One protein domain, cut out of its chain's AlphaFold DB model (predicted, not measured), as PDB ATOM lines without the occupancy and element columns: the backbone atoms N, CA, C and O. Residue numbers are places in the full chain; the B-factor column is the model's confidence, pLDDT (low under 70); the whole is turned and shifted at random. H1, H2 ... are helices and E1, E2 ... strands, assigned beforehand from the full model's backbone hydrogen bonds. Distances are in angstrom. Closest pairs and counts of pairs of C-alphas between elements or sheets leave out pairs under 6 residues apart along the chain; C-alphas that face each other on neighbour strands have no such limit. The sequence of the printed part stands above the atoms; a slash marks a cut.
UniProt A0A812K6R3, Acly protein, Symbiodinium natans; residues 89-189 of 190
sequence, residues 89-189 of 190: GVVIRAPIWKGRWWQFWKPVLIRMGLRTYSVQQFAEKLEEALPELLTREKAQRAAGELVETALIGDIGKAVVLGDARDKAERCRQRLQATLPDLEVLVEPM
ATOM      1  N   GLY A  89    -101.141  25.875  35.311       90.50
ATOM      2  CA  GLY A  89    -101.207  24.448  35.567       90.50
ATOM      3  C   GLY A  89     -99.827  23.815  35.466       90.50
ATOM      4  O   GLY A  89     -99.097  24.056  34.506       90.50
ATOM      5  N   VAL A  90     -99.475  22.978  36.439       92.50
ATOM      6  CA  VAL A  90     -98.353  22.041  36.323       92.50
ATOM      7  C   VAL A  90     -98.866  20.802  35.607       92.50
ATOM      8  O   VAL A  90     -99.676  20.055  36.158       92.50
ATOM      9  N   VAL A  91     -98.406  20.601  34.378       92.81
ATOM     10  CA  VAL A  91     -98.811  19.497  33.510       92.81
ATOM     11  C   VAL A  91     -97.699  18.460  33.478       92.81
ATOM     12  O   VAL A  91     -96.548  18.782  33.185       92.81
ATOM     13  N   ILE A  92     -98.039  17.208  33.758       93.50
ATOM     14  CA  ILE A  92     -97.128  16.071  33.614       93.50
ATOM     15  C   ILE A  92     -97.421  15.333  32.319       93.50
ATOM     16  O   ILE A  92     -98.581  15.164  31.932       93.50
ATOM     17  N   ARG A  93     -96.359  14.888  31.650       92.56
ATOM     18  CA  ARG A  93     -96.436  14.086  30.436       92.56
ATOM     19  C   ARG A  93     -95.612  12.827  30.608       92.56
ATOM     20  O   ARG A  93     -94.472  12.873  31.061       92.56
ATOM     21  N   ALA A  94     -96.199  11.696  30.243       91.06
ATOM     22  CA  ALA A  94     -95.485  10.432  30.266       91.06
ATOM     23  C   ALA A  94     -95.978   9.506  29.148       91.06
ATOM     24  O   ALA A  94     -97.188   9.425  28.901       91.06
ATOM     25  N   PRO A  95     -95.064   8.799  28.463       87.94
ATOM     26  CA  PRO A  95     -95.442   7.753  27.531       87.94
ATOM     27  C   PRO A  95     -96.084   6.583  28.279       87.94
ATOM     28  O   PRO A  95     -95.619   6.171  29.347       87.94
ATOM     29  N   ILE A  96     -97.139   6.015  27.696       86.12
ATOM     30  CA  ILE A  96     -97.835   4.867  28.283       86.12
ATOM     31  C   ILE A  96     -97.600   3.635  27.441       86.12
ATOM     32  O   ILE A  96     -97.812   3.620  26.229       86.12
ATOM     33  N   TRP A  97     -97.176   2.566  28.106       80.75
ATOM     34  CA  TRP A  97     -96.924   1.314  27.424       80.75
ATOM     35  C   TRP A  97     -98.202   0.481  27.362       80.75
ATOM     36  O   TRP A  97     -98.593  -0.186  28.321       80.75
ATOM     37  N   LYS A  98     -98.863   0.527  26.203       74.50
ATOM     38  CA  LYS A  98    -100.021  -0.311  25.889       74.50
ATOM     39  C   LYS A  98     -99.521  -1.631  25.309       74.50
ATOM     40  O   LYS A  98     -99.126  -1.709  24.148       74.50
ATOM     41  N   GLY A  99     -99.502  -2.694  26.110       68.44
ATOM     42  CA  GLY A  99     -99.266  -4.031  25.560       68.44
ATOM     43  C   GLY A  99    -100.349  -4.382  24.528       68.44
ATOM     44  O   GLY A  99    -101.493  -3.969  24.686       68.44
ATOM     45  N   ARG A 100    -100.043  -5.207  23.513       63.28
ATOM     46  CA  ARG A 100    -101.014  -5.650  22.475       63.28
ATOM     47  C   ARG A 100    -102.277  -6.347  23.026       63.28
ATOM     48  O   ARG A 100    -103.207  -6.601  22.277       63.28
ATOM     49  N   TRP A 101    -102.302  -6.648  24.325       58.41
ATOM     50  CA  TRP A 101    -103.353  -7.358  25.065       58.41
ATOM     51  C   TRP A 101    -104.004  -6.520  26.187       58.41
ATOM     52  O   TRP A 101    -104.667  -7.059  27.071       58.41
ATOM     53  N   TRP A 102    -103.810  -5.197  26.173       56.00
ATOM     54  CA  TRP A 102    -104.318  -4.244  27.173       56.00
ATOM     55  C   TRP A 102    -105.834  -4.298  27.431       56.00
ATOM     56  O   TRP A 102    -106.272  -3.890  28.499       56.00
ATOM     57  N   GLN A 103    -106.626  -4.837  26.500       57.19
ATOM     58  CA  GLN A 103    -108.081  -4.953  26.648       57.19
ATOM     59  C   GLN A 103    -108.532  -6.063  27.601       57.19
ATOM     60  O   GLN A 103    -109.705  -6.096  27.952       57.19
ATOM     61  N   PHE A 104    -107.640  -6.977  27.994       53.25
ATOM     62  CA  PHE A 104    -108.077  -8.199  28.652       53.25
ATOM     63  C   PHE A 104    -107.476  -8.390  30.056       53.25
ATOM     64  O   PHE A 104    -108.261  -8.536  30.984       53.25
ATOM     65  N   TRP A 105    -106.152  -8.382  30.284       48.84
ATOM     66  CA  TRP A 105    -105.624  -8.857  31.591       48.84
ATOM     67  C   TRP A 105    -104.309  -8.217  32.100       48.84
ATOM     68  O   TRP A 105    -103.763  -8.692  33.096       48.84
ATOM     69  N   LYS A 106    -103.752  -7.164  31.471       57.88
ATOM     70  CA  LYS A 106    -102.480  -6.557  31.935       57.88
ATOM     71  C   LYS A 106    -102.639  -5.141  32.501       57.88
ATOM     72  O   LYS A 106    -103.333  -4.335  31.886       57.88
ATOM     73  N   PRO A 107    -101.958  -4.821  33.621       68.81
ATOM     74  CA  PRO A 107    -101.991  -3.487  34.207       68.81
ATOM     75  C   PRO A 107    -101.399  -2.463  33.235       68.81
ATOM     76  O   PRO A 107    -100.384  -2.728  32.586       68.81
ATOM     77  N   VAL A 108    -102.032  -1.292  33.147       81.38
ATOM     78  CA  VAL A 108    -101.483  -0.151  32.407       81.38
ATOM     79  C   VAL A 108    -100.213   0.319  33.110       81.38
ATOM     80  O   VAL A 108    -100.206   0.512  34.329       81.38
ATOM     81  N   LEU A 109     -99.141   0.486  32.334       87.69
ATOM     82  CA  LEU A 109     -97.839   0.897  32.841       87.69
ATOM     83  C   LEU A 109     -97.475   2.288  32.329       87.69
ATOM     84  O   LEU A 109     -97.437   2.534  31.120       87.69
ATOM     85  N   ILE A 110     -97.161   3.175  33.267       89.38
ATOM     86  CA  ILE A 110     -96.650   4.518  33.012       89.38
ATOM     87  C   ILE A 110     -95.131   4.416  32.915       89.38
ATOM     88  O   ILE A 110     -94.478   3.897  33.825       89.38
ATOM     89  N   ARG A 111     -94.553   4.879  31.808       88.75
ATOM     90  CA  ARG A 111     -93.105   4.847  31.608       88.75
ATOM     91  C   ARG A 111     -92.495   6.189  32.004       88.75
ATOM     92  O   ARG A 111     -92.888   7.226  31.485       88.75
ATOM     93  N   MET A 112     -91.497   6.147  32.881       88.81
ATOM     94  CA  MET A 112     -90.636   7.286  33.213       88.81
ATOM     95  C   MET A 112     -89.191   6.895  32.910       88.81
ATOM     96  O   MET A 112     -88.648   5.977  33.532       88.81
ATOM     97  N   GLY A 113     -88.590   7.528  31.903       85.50
ATOM     98  CA  GLY A 113     -87.261   7.163  31.410       85.50
ATOM     99  C   GLY A 113     -87.194   5.695  30.963       85.50
ATOM    100  O   GLY A 113     -87.853   5.276  30.002       85.50
ATOM    101  N   LEU A 114     -86.389   4.900  31.671       86.88
ATOM    102  CA  LEU A 114     -86.234   3.456  31.441       86.88
ATOM    103  C   LEU A 114     -87.120   2.589  32.347       86.88
ATOM    104  O   LEU A 114     -87.193   1.378  32.147       86.88
ATOM    105  N   ARG A 115     -87.783   3.185  33.342       89.44
ATOM    106  CA  ARG A 115     -88.579   2.471  34.344       89.44
ATOM    107  C   ARG A 115     -90.061   2.495  33.981       89.44
ATOM    108  O   ARG A 115     -90.559   3.443  33.376       89.44
ATOM    109  N   THR A 116     -90.770   1.447  34.379       89.56
ATOM    110  CA  THR A 116     -92.223   1.330  34.222       89.56
ATOM    111  C   THR A 116     -92.874   1.177  35.582       89.56
ATOM    112  O   THR A 116     -92.438   0.345  36.376       89.56
ATOM    113  N   TYR A 117     -93.930   1.942  35.819       90.38
ATOM    114  CA  TYR A 117     -94.660   1.983  37.077       90.38
ATOM    115  C   TYR A 117     -96.119   1.617  36.839       90.38
ATOM    116  O   TYR A 117     -96.694   1.978  35.810       90.38
ATOM    117  N   SER A 118     -96.734   0.920  37.792       90.75
ATOM    118  CA  SER A 118     -98.195   0.837  37.819       90.75
ATOM    119  C   SER A 118     -98.791   2.209  38.152       90.75
ATOM    120  O   SER A 118     -98.118   3.068  38.722       90.75
ATOM    121  N   VAL A 119    -100.073   2.413  37.840       89.94
ATOM    122  CA  VAL A 119    -100.794   3.656  38.179       89.94
ATOM    123  C   VAL A 119    -100.681   3.981  39.672       89.94
ATOM    124  O   VAL A 119    -100.429   5.122  40.047       89.94
ATOM    125  N   GLN A 120    -100.793   2.961  40.526       91.31
ATOM    126  CA  GLN A 120    -100.683   3.124  41.973       91.31
ATOM    127  C   GLN A 120     -99.261   3.500  42.411       91.31
ATOM    128  O   GLN A 120     -99.097   4.444  43.176       91.31
ATOM    129  N   GLN A 121     -98.237   2.818  41.887       92.38
ATOM    130  CA  GLN A 121     -96.838   3.136  42.199       92.38
ATOM    131  C   GLN A 121     -96.454   4.540  41.728       92.38
ATOM    132  O   GLN A 121     -95.697   5.240  42.394       92.38
ATOM    133  N   PHE A 122     -96.972   4.962  40.574       92.06
ATOM    134  CA  PHE A 122     -96.756   6.311  40.069       92.06
ATOM    135  C   PHE A 122     -97.420   7.360  40.969       92.06
ATOM    136  O   PHE A 122     -96.790   8.362  41.292       92.06
ATOM    137  N   ALA A 123     -98.654   7.115  41.421       92.12
ATOM    138  CA  ALA A 123     -99.338   8.005  42.357       92.12
ATOM    139  C   ALA A 123     -98.565   8.153  43.679       92.12
ATOM    140  O   ALA A 123     -98.398   9.268  44.161       92.12
ATOM    141  N   GLU A 124     -98.031   7.055  44.219       93.00
ATOM    142  CA  GLU A 124     -97.191   7.076  45.425       93.00
ATOM    143  C   GLU A 124     -95.909   7.896  45.204       93.00
ATOM    144  O   GLU A 124     -95.564   8.738  46.028       93.00
ATOM    145  N   LYS A 125     -95.246   7.754  44.047       92.62
ATOM    146  CA  LYS A 125     -94.069   8.573  43.698       92.62
ATOM    147  C   LYS A 125     -94.394  10.057  43.537       92.62
ATOM    148  O   LYS A 125     -93.575  10.906  43.887       92.62
ATOM    149  N   LEU A 126     -95.570  10.377  43.005       90.88
ATOM    150  CA  LEU A 126     -96.032  11.754  42.844       90.88
ATOM    151  C   LEU A 126     -96.338  12.401  44.208       90.88
ATOM    152  O   LEU A 126     -95.991  13.561  44.427       90.88
ATOM    153  N   GLU A 127     -96.940  11.643  45.128       92.56
ATOM    154  CA  GLU A 127     -97.193  12.057  46.513       92.56
ATOM    155  C   GLU A 127     -95.881  12.268  47.284       92.56
ATOM    156  O   GLU A 127     -95.702  13.312  47.906       92.56
ATOM    157  N   GLU A 128     -94.921  11.344  47.168       90.12
ATOM    158  CA  GLU A 128     -93.583  11.478  47.767       90.12
ATOM    159  C   GLU A 128     -92.849  12.740  47.281       90.12
ATOM    160  O   GLU A 128     -92.132  13.387  48.047       90.12
ATOM    161  N   ALA A 129     -93.026  13.113  46.011       88.75
ATOM    162  CA  ALA A 129     -92.394  14.301  45.450       88.75
ATOM    163  C   ALA A 129     -93.051  15.610  45.927       88.75
ATOM    164  O   ALA A 129     -92.367  16.633  46.046       88.75
ATOM    165  N   LEU A 130     -94.358  15.588  46.213       88.25
ATOM    166  CA  LEU A 130     -95.167  16.760  46.565       88.25
ATOM    167  C   LEU A 130     -96.075  16.523  47.792       88.25
ATOM    168  O   LEU A 130     -97.286  16.741  47.700       88.25
ATOM    169  N   PRO A 131     -95.517  16.174  48.966       82.00
ATOM    170  CA  PRO A 131     -96.310  15.754  50.125       82.00
ATOM    171  C   PRO A 131     -97.181  16.874  50.715       82.00
ATOM    172  O   PRO A 131     -98.211  16.621  51.327       82.00
ATOM    173  N   GLU A 132     -96.782  18.133  50.529       80.44
ATOM    174  CA  GLU A 132     -97.496  19.300  51.068       80.44
ATOM    175  C   GLU A 132     -98.605  19.812  50.136       80.44
ATOM    176  O   GLU A 132     -99.492  20.544  50.568       80.44
ATOM    177  N   LEU A 133     -98.538  19.469  48.845       77.50
ATOM    178  CA  LEU A 133     -99.391  20.057  47.806       77.50
ATOM    179  C   LEU A 133    -100.376  19.047  47.212       77.50
ATOM    180  O   LEU A 133    -101.474  19.434  46.798       77.50
ATOM    181  N   LEU A 134    -100.009  17.763  47.181       83.38
ATOM    182  CA  LEU A 134    -100.852  16.694  46.669       83.38
ATOM    183  C   LEU A 134    -101.281  15.740  47.774       83.38
ATOM    184  O   LEU A 134    -100.464  15.099  48.420       83.38
ATOM    185  N   THR A 135    -102.595  15.573  47.916       88.38
ATOM    186  CA  THR A 135    -103.150  14.439  48.651       88.38
ATOM    187  C   THR A 135    -103.061  13.177  47.796       88.38
ATOM    188  O   THR A 135    -103.144  13.249  46.564       88.38
ATOM    189  N   ARG A 136    -102.988  12.008  48.441       88.56
ATOM    190  CA  ARG A 136    -103.003  10.699  47.768       88.56
ATOM    191  C   ARG A 136    -104.119  10.555  46.730       88.56
ATOM    192  O   ARG A 136    -103.893  10.059  45.631       88.56
ATOM    193  N   GLU A 137    -105.318  11.044  47.046       88.88
ATOM    194  CA  GLU A 137    -106.461  11.013  46.125       88.88
ATOM    195  C   GLU A 137    -106.219  11.838  44.857       88.88
ATOM    196  O   GLU A 137    -106.550  11.400  43.757       88.88
ATOM    197  N   LYS A 138    -105.618  13.027  44.987       89.94
ATOM    198  CA  LYS A 138    -105.269  13.865  43.832       89.94
ATOM    199  C   LYS A 138    -104.157  13.229  43.009       89.94
ATOM    200  O   LYS A 138    -104.220  13.283  41.786       89.94
ATOM    201  N   ALA A 139    -103.191  12.583  43.663       91.00
ATOM    202  CA  ALA A 139    -102.127  11.861  42.976       91.00
ATOM    203  C   ALA A 139    -102.676  10.693  42.154       91.00
ATOM    204  O   ALA A 139    -102.323  10.537  40.987       91.00
ATOM    205  N   GLN A 140    -103.602   9.921  42.728       92.31
ATOM    206  CA  GLN A 140    -104.290   8.846  42.017       92.31
ATOM    207  C   GLN A 140    -105.146   9.368  40.863       92.31
ATOM    208  O   GLN A 140    -105.115   8.779  39.785       92.31
ATOM    209  N   ARG A 141    -105.869  10.480  41.049       92.31
ATOM    210  CA  ARG A 141    -106.636  11.107  39.962       92.31
ATOM    211  C   ARG A 141    -105.735  11.576  38.826       92.31
ATOM    212  O   ARG A 141    -106.021  11.239  37.687       92.31
ATOM    213  N   ALA A 142    -104.635  12.268  39.123       91.56
ATOM    214  CA  ALA A 142    -103.685  12.710  38.105       91.56
ATOM    215  C   ALA A 142    -103.042  11.521  37.369       91.56
ATOM    216  O   ALA A 142    -102.886  11.550  36.152       91.56
ATOM    217  N   ALA A 143    -102.714  10.441  38.086       91.75
ATOM    218  CA  ALA A 143    -102.213   9.208  37.480       91.75
ATOM    219  C   ALA A 143    -103.260   8.538  36.568       91.75
ATOM    220  O   ALA A 143    -102.917   8.043  35.496       91.75
ATOM    221  N   GLY A 144    -104.532   8.536  36.980       90.31
ATOM    222  CA  GLY A 144    -105.655   8.032  36.188       90.31
ATOM    223  C   GLY A 144    -105.917   8.874  34.939       90.31
ATOM    224  O   GLY A 144    -105.972   8.328  33.845       90.31
ATOM    225  N   GLU A 145    -105.972  10.197  35.079       92.00
ATOM    226  CA  GLU A 145    -106.140  11.144  33.969       92.00
ATOM    227  C   GLU A 145    -105.004  11.014  32.948       92.00
ATOM    228  O   GLU A 145    -105.227  11.035  31.736       92.00
ATOM    229  N   LEU A 146    -103.775  10.796  33.423       91.19
ATOM    230  CA  LEU A 146    -102.631  10.548  32.556       91.19
ATOM    231  C   LEU A 146    -102.849   9.282  31.715       91.19
ATOM    232  O   LEU A 146    -102.549   9.283  30.523       91.19
ATOM    233  N   VAL A 147    -103.425   8.229  32.302       89.12
ATOM    234  CA  VAL A 147    -103.810   7.015  31.573       89.12
ATOM    235  C   VAL A 147    -104.936   7.267  30.583       89.12
ATOM    236  O   VAL A 147    -104.814   6.865  29.429       89.12
ATOM    237  N   GLU A 148    -106.001   7.937  31.009       88.62
ATOM    238  CA  GLU A 148    -107.178   8.221  30.187       88.62
ATOM    239  C   GLU A 148    -106.830   9.065  28.959       88.62
ATOM    240  O   GLU A 148    -107.203   8.724  27.836       88.62
ATOM    241  N   THR A 149    -106.047  10.128  29.134       87.69
ATOM    242  CA  THR A 149    -105.589  10.976  28.023       87.69
ATOM    243  C   THR A 149    -104.637  10.231  27.095       87.69
ATOM    244  O   THR A 149    -104.707  10.377  25.870       87.69
ATOM    245  N   ALA A 150    -103.799   9.357  27.650       86.62
ATOM    246  CA  ALA A 150    -102.996   8.452  26.854       86.62
ATOM    247  C   ALA A 150    -103.820   7.350  26.197       86.62
ATOM    248  O   ALA A 150    -103.240   6.588  25.447       86.62
ATOM    249  N   LEU A 151    -105.123   7.178  26.430       79.69
ATOM    250  CA  LEU A 151    -105.902   6.243  25.609       79.69
ATOM    251  C   LEU A 151    -106.028   6.769  24.180       79.69
ATOM    252  O   LEU A 151    -105.955   5.981  23.237       79.69
ATOM    253  N   ILE A 152    -106.132   8.092  24.038       81.12
ATOM    254  CA  ILE A 152    -106.320   8.799  22.769       81.12
ATOM    255  C   ILE A 152    -104.990   8.937  22.002       81.12
ATOM    256  O   ILE A 152    -104.987   8.870  20.776       81.12
ATOM    257  N   GLY A 153    -103.860   9.091  22.703       78.88
ATOM    258  CA  GLY A 153    -102.511   9.185  22.113       78.88
ATOM    259  C   GLY A 153    -101.541   8.110  22.618       78.88
ATOM    260  O   GLY A 153    -101.950   7.156  23.261       78.88
ATOM    261  N   ASP A 154    -100.241   8.251  22.357       81.62
ATOM    262  CA  ASP A 154     -99.200   7.407  22.988       81.62
ATOM    263  C   ASP A 154     -98.585   8.065  24.239       81.62
ATOM    264  O   ASP A 154     -97.923   7.415  25.051       81.62
ATOM    265  N   ILE A 155     -98.827   9.369  24.407       88.56
ATOM    266  CA  ILE A 155     -98.334  10.194  25.511       88.56
ATOM    267  C   ILE A 155     -99.535  10.726  26.285       88.56
ATOM    268  O   ILE A 155    -100.360  11.453  25.729       88.56
ATOM    269  N   GLY A 156     -99.600  10.387  27.569       90.12
ATOM    270  CA  GLY A 156    -100.589  10.921  28.496       90.12
ATOM    271  C   GLY A 156    -100.241  12.326  28.953       90.12
ATOM    272  O   GLY A 156     -99.067  12.701  28.997       90.12
ATOM    273  N   LYS A 157    -101.268  13.095  29.302       92.62
ATOM    274  CA  LYS A 157    -101.157  14.418  29.914       92.62
ATOM    275  C   LYS A 157    -102.079  14.483  31.127       92.62
ATOM    276  O   LYS A 157    -103.223  14.064  31.035       92.62
ATOM    277  N   ALA A 158    -101.610  15.032  32.237       92.88
ATOM    278  CA  ALA A 158    -102.468  15.290  33.391       92.88
ATOM    279  C   ALA A 158    -102.079  16.585  34.089       92.88
ATOM    280  O   ALA A 158    -100.898  16.949  34.118       92.88
ATOM    281  N   VAL A 159    -103.066  17.267  34.665       91.50
ATOM    282  CA  VAL A 159    -102.846  18.491  35.439       91.50
ATOM    283  C   VAL A 159    -102.723  18.129  36.915       91.50
ATOM    284  O   VAL A 159    -103.648  17.615  37.535       91.50
ATOM    285  N   VAL A 160    -101.562  18.412  37.497       88.12
ATOM    286  CA  VAL A 160    -101.239  18.056  38.886       88.12
ATOM    287  C   VAL A 160    -101.702  19.142  39.855       88.12
ATOM    288  O   VAL A 160    -102.238  18.855  40.924       88.12
ATOM    289  N   LEU A 161    -101.495  20.405  39.486       86.88
ATOM    290  CA  LEU A 161    -101.794  21.556  40.333       86.88
ATOM    291  C   LEU A 161    -102.094  22.780  39.468       86.88
ATOM    292  O   LEU A 161    -101.325  23.071  38.559       86.88
ATOM    293  N   GLY A 162    -103.171  23.505  39.776       84.25
ATOM    294  CA  GLY A 162    -103.457  24.829  39.220       84.25
ATOM    295  C   GLY A 162    -103.299  25.899  40.299       84.25
ATOM    296  O   GLY A 162    -104.043  25.883  41.275       84.25
ATOM    297  N   ASP A 163    -102.333  26.806  40.152       86.50
ATOM    298  CA  ASP A 163    -102.085  27.895  41.113       86.50
ATOM    299  C   ASP A 163    -101.439  29.104  40.402       86.50
ATOM    300  O   ASP A 163    -101.370  29.174  39.172       86.50
ATOM    301  N   ALA A 164    -100.975  30.089  41.167       89.31
ATOM    302  CA  ALA A 164    -100.151  31.177  40.669       89.31
ATOM    303  C   ALA A 164     -98.866  30.645  40.013       89.31
ATOM    304  O   ALA A 164     -98.279  29.653  40.456       89.31
ATOM    305  N   ARG A 165     -98.391  31.364  38.992       89.44
ATOM    306  CA  ARG A 165     -97.221  30.981  38.191       89.44
ATOM    307  C   ARG A 165     -95.999  30.619  39.035       89.44
ATOM    308  O   ARG A 165     -95.428  29.553  38.840       89.44
ATOM    309  N   ASP A 166     -95.648  31.454  40.010       89.44
ATOM    310  CA  ASP A 166     -94.453  31.249  40.841       89.44
ATOM    311  C   ASP A 166     -94.507  29.931  41.622       89.44
ATOM    312  O   ASP A 166     -93.500  29.243  41.793       89.44
ATOM    313  N   LYS A 167     -95.699  29.546  42.089       88.75
ATOM    314  CA  LYS A 167     -95.892  28.274  42.789       88.75
ATOM    315  C   LYS A 167     -95.858  27.092  41.828       88.75
ATOM    316  O   LYS A 167     -95.268  26.071  42.169       88.75
ATOM    317  N   ALA A 168     -96.442  27.232  40.638       89.81
ATOM    318  CA  ALA A 168     -96.370  26.211  39.598       89.81
ATOM    319  C   ALA A 168     -94.913  25.953  39.167       89.81
ATOM    320  O   ALA A 168     -94.495  24.802  39.054       89.81
ATOM    321  N   GLU A 169     -94.102  27.005  39.020       91.38
ATOM    322  CA  GLU A 169     -92.678  26.881  38.689       91.38
ATOM    323  C   GLU A 169     -91.870  26.217  39.816       91.38
ATOM    324  O   GLU A 169     -91.090  25.302  39.545       91.38
ATOM    325  N   ARG A 170     -92.101  26.578  41.087       91.19
ATOM    326  CA  ARG A 170     -91.478  25.886  42.237       91.19
ATOM    327  C   ARG A 170     -91.876  24.413  42.309       91.19
ATOM    328  O   ARG A 170     -91.041  23.555  42.586       91.19
ATOM    329  N   CYS A 171     -93.145  24.115  42.042       90.56
ATOM    330  CA  CYS A 171     -93.663  22.752  41.997       90.56
ATOM    331  C   CYS A 171     -92.976  21.939  40.890       90.56
ATOM    332  O   CYS A 171     -92.482  20.841  41.152       90.56
ATOM    333  N   ARG A 172     -92.835  22.512  39.688       92.25
ATOM    334  CA  ARG A 172     -92.070  21.908  38.589       92.25
ATOM    335  C   ARG A 172     -90.625  21.624  38.995       92.25
ATOM    336  O   ARG A 172     -90.147  20.525  38.743       92.25
ATOM    337  N   GLN A 173     -89.936  22.584  39.613       92.38
ATOM    338  CA  GLN A 173     -88.547  22.400  40.047       92.38
ATOM    339  C   GLN A 173     -88.418  21.256  41.062       92.38
ATOM    340  O   GLN A 173     -87.536  20.412  40.921       92.38
ATOM    341  N   ARG A 174     -89.328  21.176  42.042       91.81
ATOM    342  CA  ARG A 174     -89.348  20.093  43.039       91.81
ATOM    343  C   ARG A 174     -89.634  18.733  42.397       91.81
ATOM    344  O   ARG A 174     -88.941  17.767  42.697       91.81
ATOM    345  N   LEU A 175     -90.595  18.666  41.474       91.50
ATOM    346  CA  LEU A 175     -90.886  17.445  40.719       91.50
ATOM    347  C   LEU A 175     -89.691  16.994  39.881       91.50
ATOM    348  O   LEU A 175     -89.350  15.820  39.926       91.50
ATOM    349  N   GLN A 176     -89.032  17.904  39.162       91.50
ATOM    350  CA  GLN A 176     -87.861  17.567  38.348       91.50
ATOM    351  C   GLN A 176     -86.652  17.153  39.195       91.50
ATOM    352  O   GLN A 176     -85.867  16.317  38.760       91.50
ATOM    353  N   ALA A 177     -86.502  17.697  40.407       90.88
ATOM    354  CA  ALA A 177     -85.441  17.287  41.322       90.88
ATOM    355  C   ALA A 177     -85.645  15.855  41.847       90.88
ATOM    356  O   ALA A 177     -84.681  15.098  41.954       90.88
ATOM    357  N   THR A 178     -86.887  15.470  42.153       90.62
ATOM    358  CA  THR A 178     -87.206  14.137  42.700       90.62
ATOM    359  C   THR A 178     -87.394  13.083  41.607       90.62
ATOM    360  O   THR A 178     -86.986  11.933  41.765       90.62
ATOM    361  N   LEU A 179     -88.020  13.466  40.494       90.81
ATOM    362  CA  LEU A 179     -88.378  12.619  39.358       90.81
ATOM    363  C   LEU A 179     -87.801  13.232  38.067       90.81
ATOM    364  O   LEU A 179     -88.547  13.791  37.262       90.81
ATOM    365  N   PRO A 180     -86.478  13.131  37.845       88.38
ATOM    366  CA  PRO A 180     -85.809  13.789  36.718       88.38
ATOM    367  C   PRO A 180     -86.242  13.247  35.351       88.38
ATOM    368  O   PRO A 180     -86.184  13.959  34.354       88.38
ATOM    369  N   ASP A 181     -86.709  11.999  35.308       89.88
ATOM    370  CA  ASP A 181     -87.150  11.329  34.084       89.88
ATOM    371  C   ASP A 181     -88.586  11.697  33.660       89.88
ATOM    372  O   ASP A 181     -89.067  11.215  32.630       89.88
ATOM    373  N   LEU A 182     -89.302  12.492  34.464       88.81
ATOM    374  CA  LEU A 182     -90.679  12.902  34.199       88.81
ATOM    375  C   LEU A 182     -90.704  14.230  33.431       88.81
ATOM    376  O   LEU A 182     -90.122  15.228  33.859       88.81
ATOM    377  N   GLU A 183     -91.423  14.274  32.309       91.06
ATOM    378  CA  GLU A 183     -91.624  15.518  31.566       91.06
ATOM    379  C   GLU A 183     -92.677  16.368  32.293       91.06
ATOM    380  O   GLU A 183     -93.848  15.996  32.390       91.06
ATOM    381  N   VAL A 184     -92.248  17.515  32.822       92.69
ATOM    382  CA  VAL A 184     -93.100  18.451  33.569       92.69
ATOM    383  C   VAL A 184     -93.083  19.816  32.892       92.69
ATOM    384  O   VAL A 184     -92.021  20.418  32.708       92.69
ATOM    385  N   LEU A 185     -94.269  20.319  32.558       91.81
ATOM    386  CA  LEU A 185     -94.505  21.597  31.895       91.81
ATOM    387  C   LEU A 185     -95.350  22.510  32.789       91.81
ATOM    388  O   LEU A 185     -96.099  22.046  33.647       91.81
ATOM    389  N   VAL A 186     -95.219  23.820  32.596       92.31
ATOM    390  CA  VAL A 186     -96.061  24.830  33.249       92.31
ATOM    391  C   VAL A 186     -96.796  25.572  32.143       92.31
ATOM    392  O   VAL A 186     -96.166  26.267  31.347       92.31
ATOM    393  N   GLU A 187     -98.109  25.384  32.068       91.31
ATOM    394  CA  GLU A 187     -98.954  25.911  30.993       91.31
ATOM    395  C   GLU A 187    -100.044  26.831  31.572       91.31
ATOM    396  O   GLU A 187    -100.543  26.575  32.672       91.31
ATOM    397  N   PRO A 188    -100.414  27.928  30.886       88.00
ATOM    398  CA  PRO A 188    -101.535  28.756  31.312       88.00
ATOM    399  C   PRO A 188    -102.839  27.961  31.168       88.00
ATOM    400  O   PRO A 188    -103.127  27.421  30.100       88.00
ATOM    401  N   MET A 189    -103.620  27.891  32.244       81.62
ATOM    402  CA  MET A 189    -104.918  27.219  32.244       81.62
ATOM    403  C   MET A 189    -105.989  28.149  31.647       81.62
ATOM    404  O   MET A 189    -105.966  29.351  31.945       81.62
TER     405      MET A 189
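This is residues 89 to 189 of the 190 residues of the protein "Acly protein" of Symbiodinium natans (UniProt A0A812K6R3). What is the main picture? A strongly twisted sheet built on the long strand E1 has H2 on one face and H1 and H3 on the other, and the free loop of residues 100 to 105 sticks out at one end. E4 runs along one side of E1, while E5 and the small hairpin of E2 and E3 share its other side, beside different parts of it. What is it made of, and how large is it? The printed part has 101 residues with three named helices and five named strands: along the chain come E1, E2 and E3, then H1 and H2, then E4, then H3, and last E5; the class is mixed, helices and strands, and the five strands make a branched sheet whose neighbour pairs, E1 and E2, E1 and E4, E1 and E5, and E2 and E3, are antiparallel. It is compact, with a radius of gyration of the C-alphas of 13.1 A, and spans 43 by 24 by 24 A.

How is the sheet paired? On one side of E1, residues 89 to 97, is E4, residues 155 to 163, with N 92 and O 158 2.9 A apart; on the other side are E5, residues 183 to 188, with N 91 and O 185 2.8 A apart, and E2, residues 109 to 112, with N 111 and O 95 3.0 A apart, each within hydrogen-bond range. E3, residues 115 to 118, pairs with E2 through N 110 and O 117 at 2.8 A; E1 and E2, and E2 and E3, are hairpins and form a meander, each strand the antiparallel neighbour of the one before. Where are the helices? H2, residues 136 to 152, has a height over the sheet of 5.2 A, and its closest C-alphas to E4 are those of Ala 150 and Gly 156, 3.8 A apart. H3, residues 165 to 178, on the opposite face at 8.6 A, runs along E1 at 10 degrees on the local plane. H1, residues 119 to 129, is on the same face as H3 at 6.5 A, over none of the strands. Which helices touch? H1 touches H2 at a steep tilt of 52 degrees, opposite ways, closest at the C-alphas of Ala 123 and Ala 139, 4.8 A apart. H3 touches H1 with residues 174 to 178 alone, closest at the C-alphas of Thr 178 and Ala 129, 5.9 A apart; H2 and H3 are apart. Are the helix backbones complete? Every O i to N i+4 pair is within hydrogen-bond range in H1 and H3, and 12 of 13 in H2.

Where do the strands begin and end? E1 begins at C-alpha 89, (-101.207, 24.448, 35.567), and E5 ends at C-alpha 188, (-101.535, 28.756, 31.312). How long are the longer elements? From first to last C-alpha, H2 measures 25.3 A, E1 24.9 A, E4 23.9 A and H3 20.1 A.

What lies farthest apart? The C-alphas of Phe 104 and Asp 166 are the two farthest apart, at 43.5 A. Is it unbroken and sure? The printed part has no cut; the link from E1 to E2, 11 residues, is long, and residues 99 to 107 of the model have a pLDDT under 70.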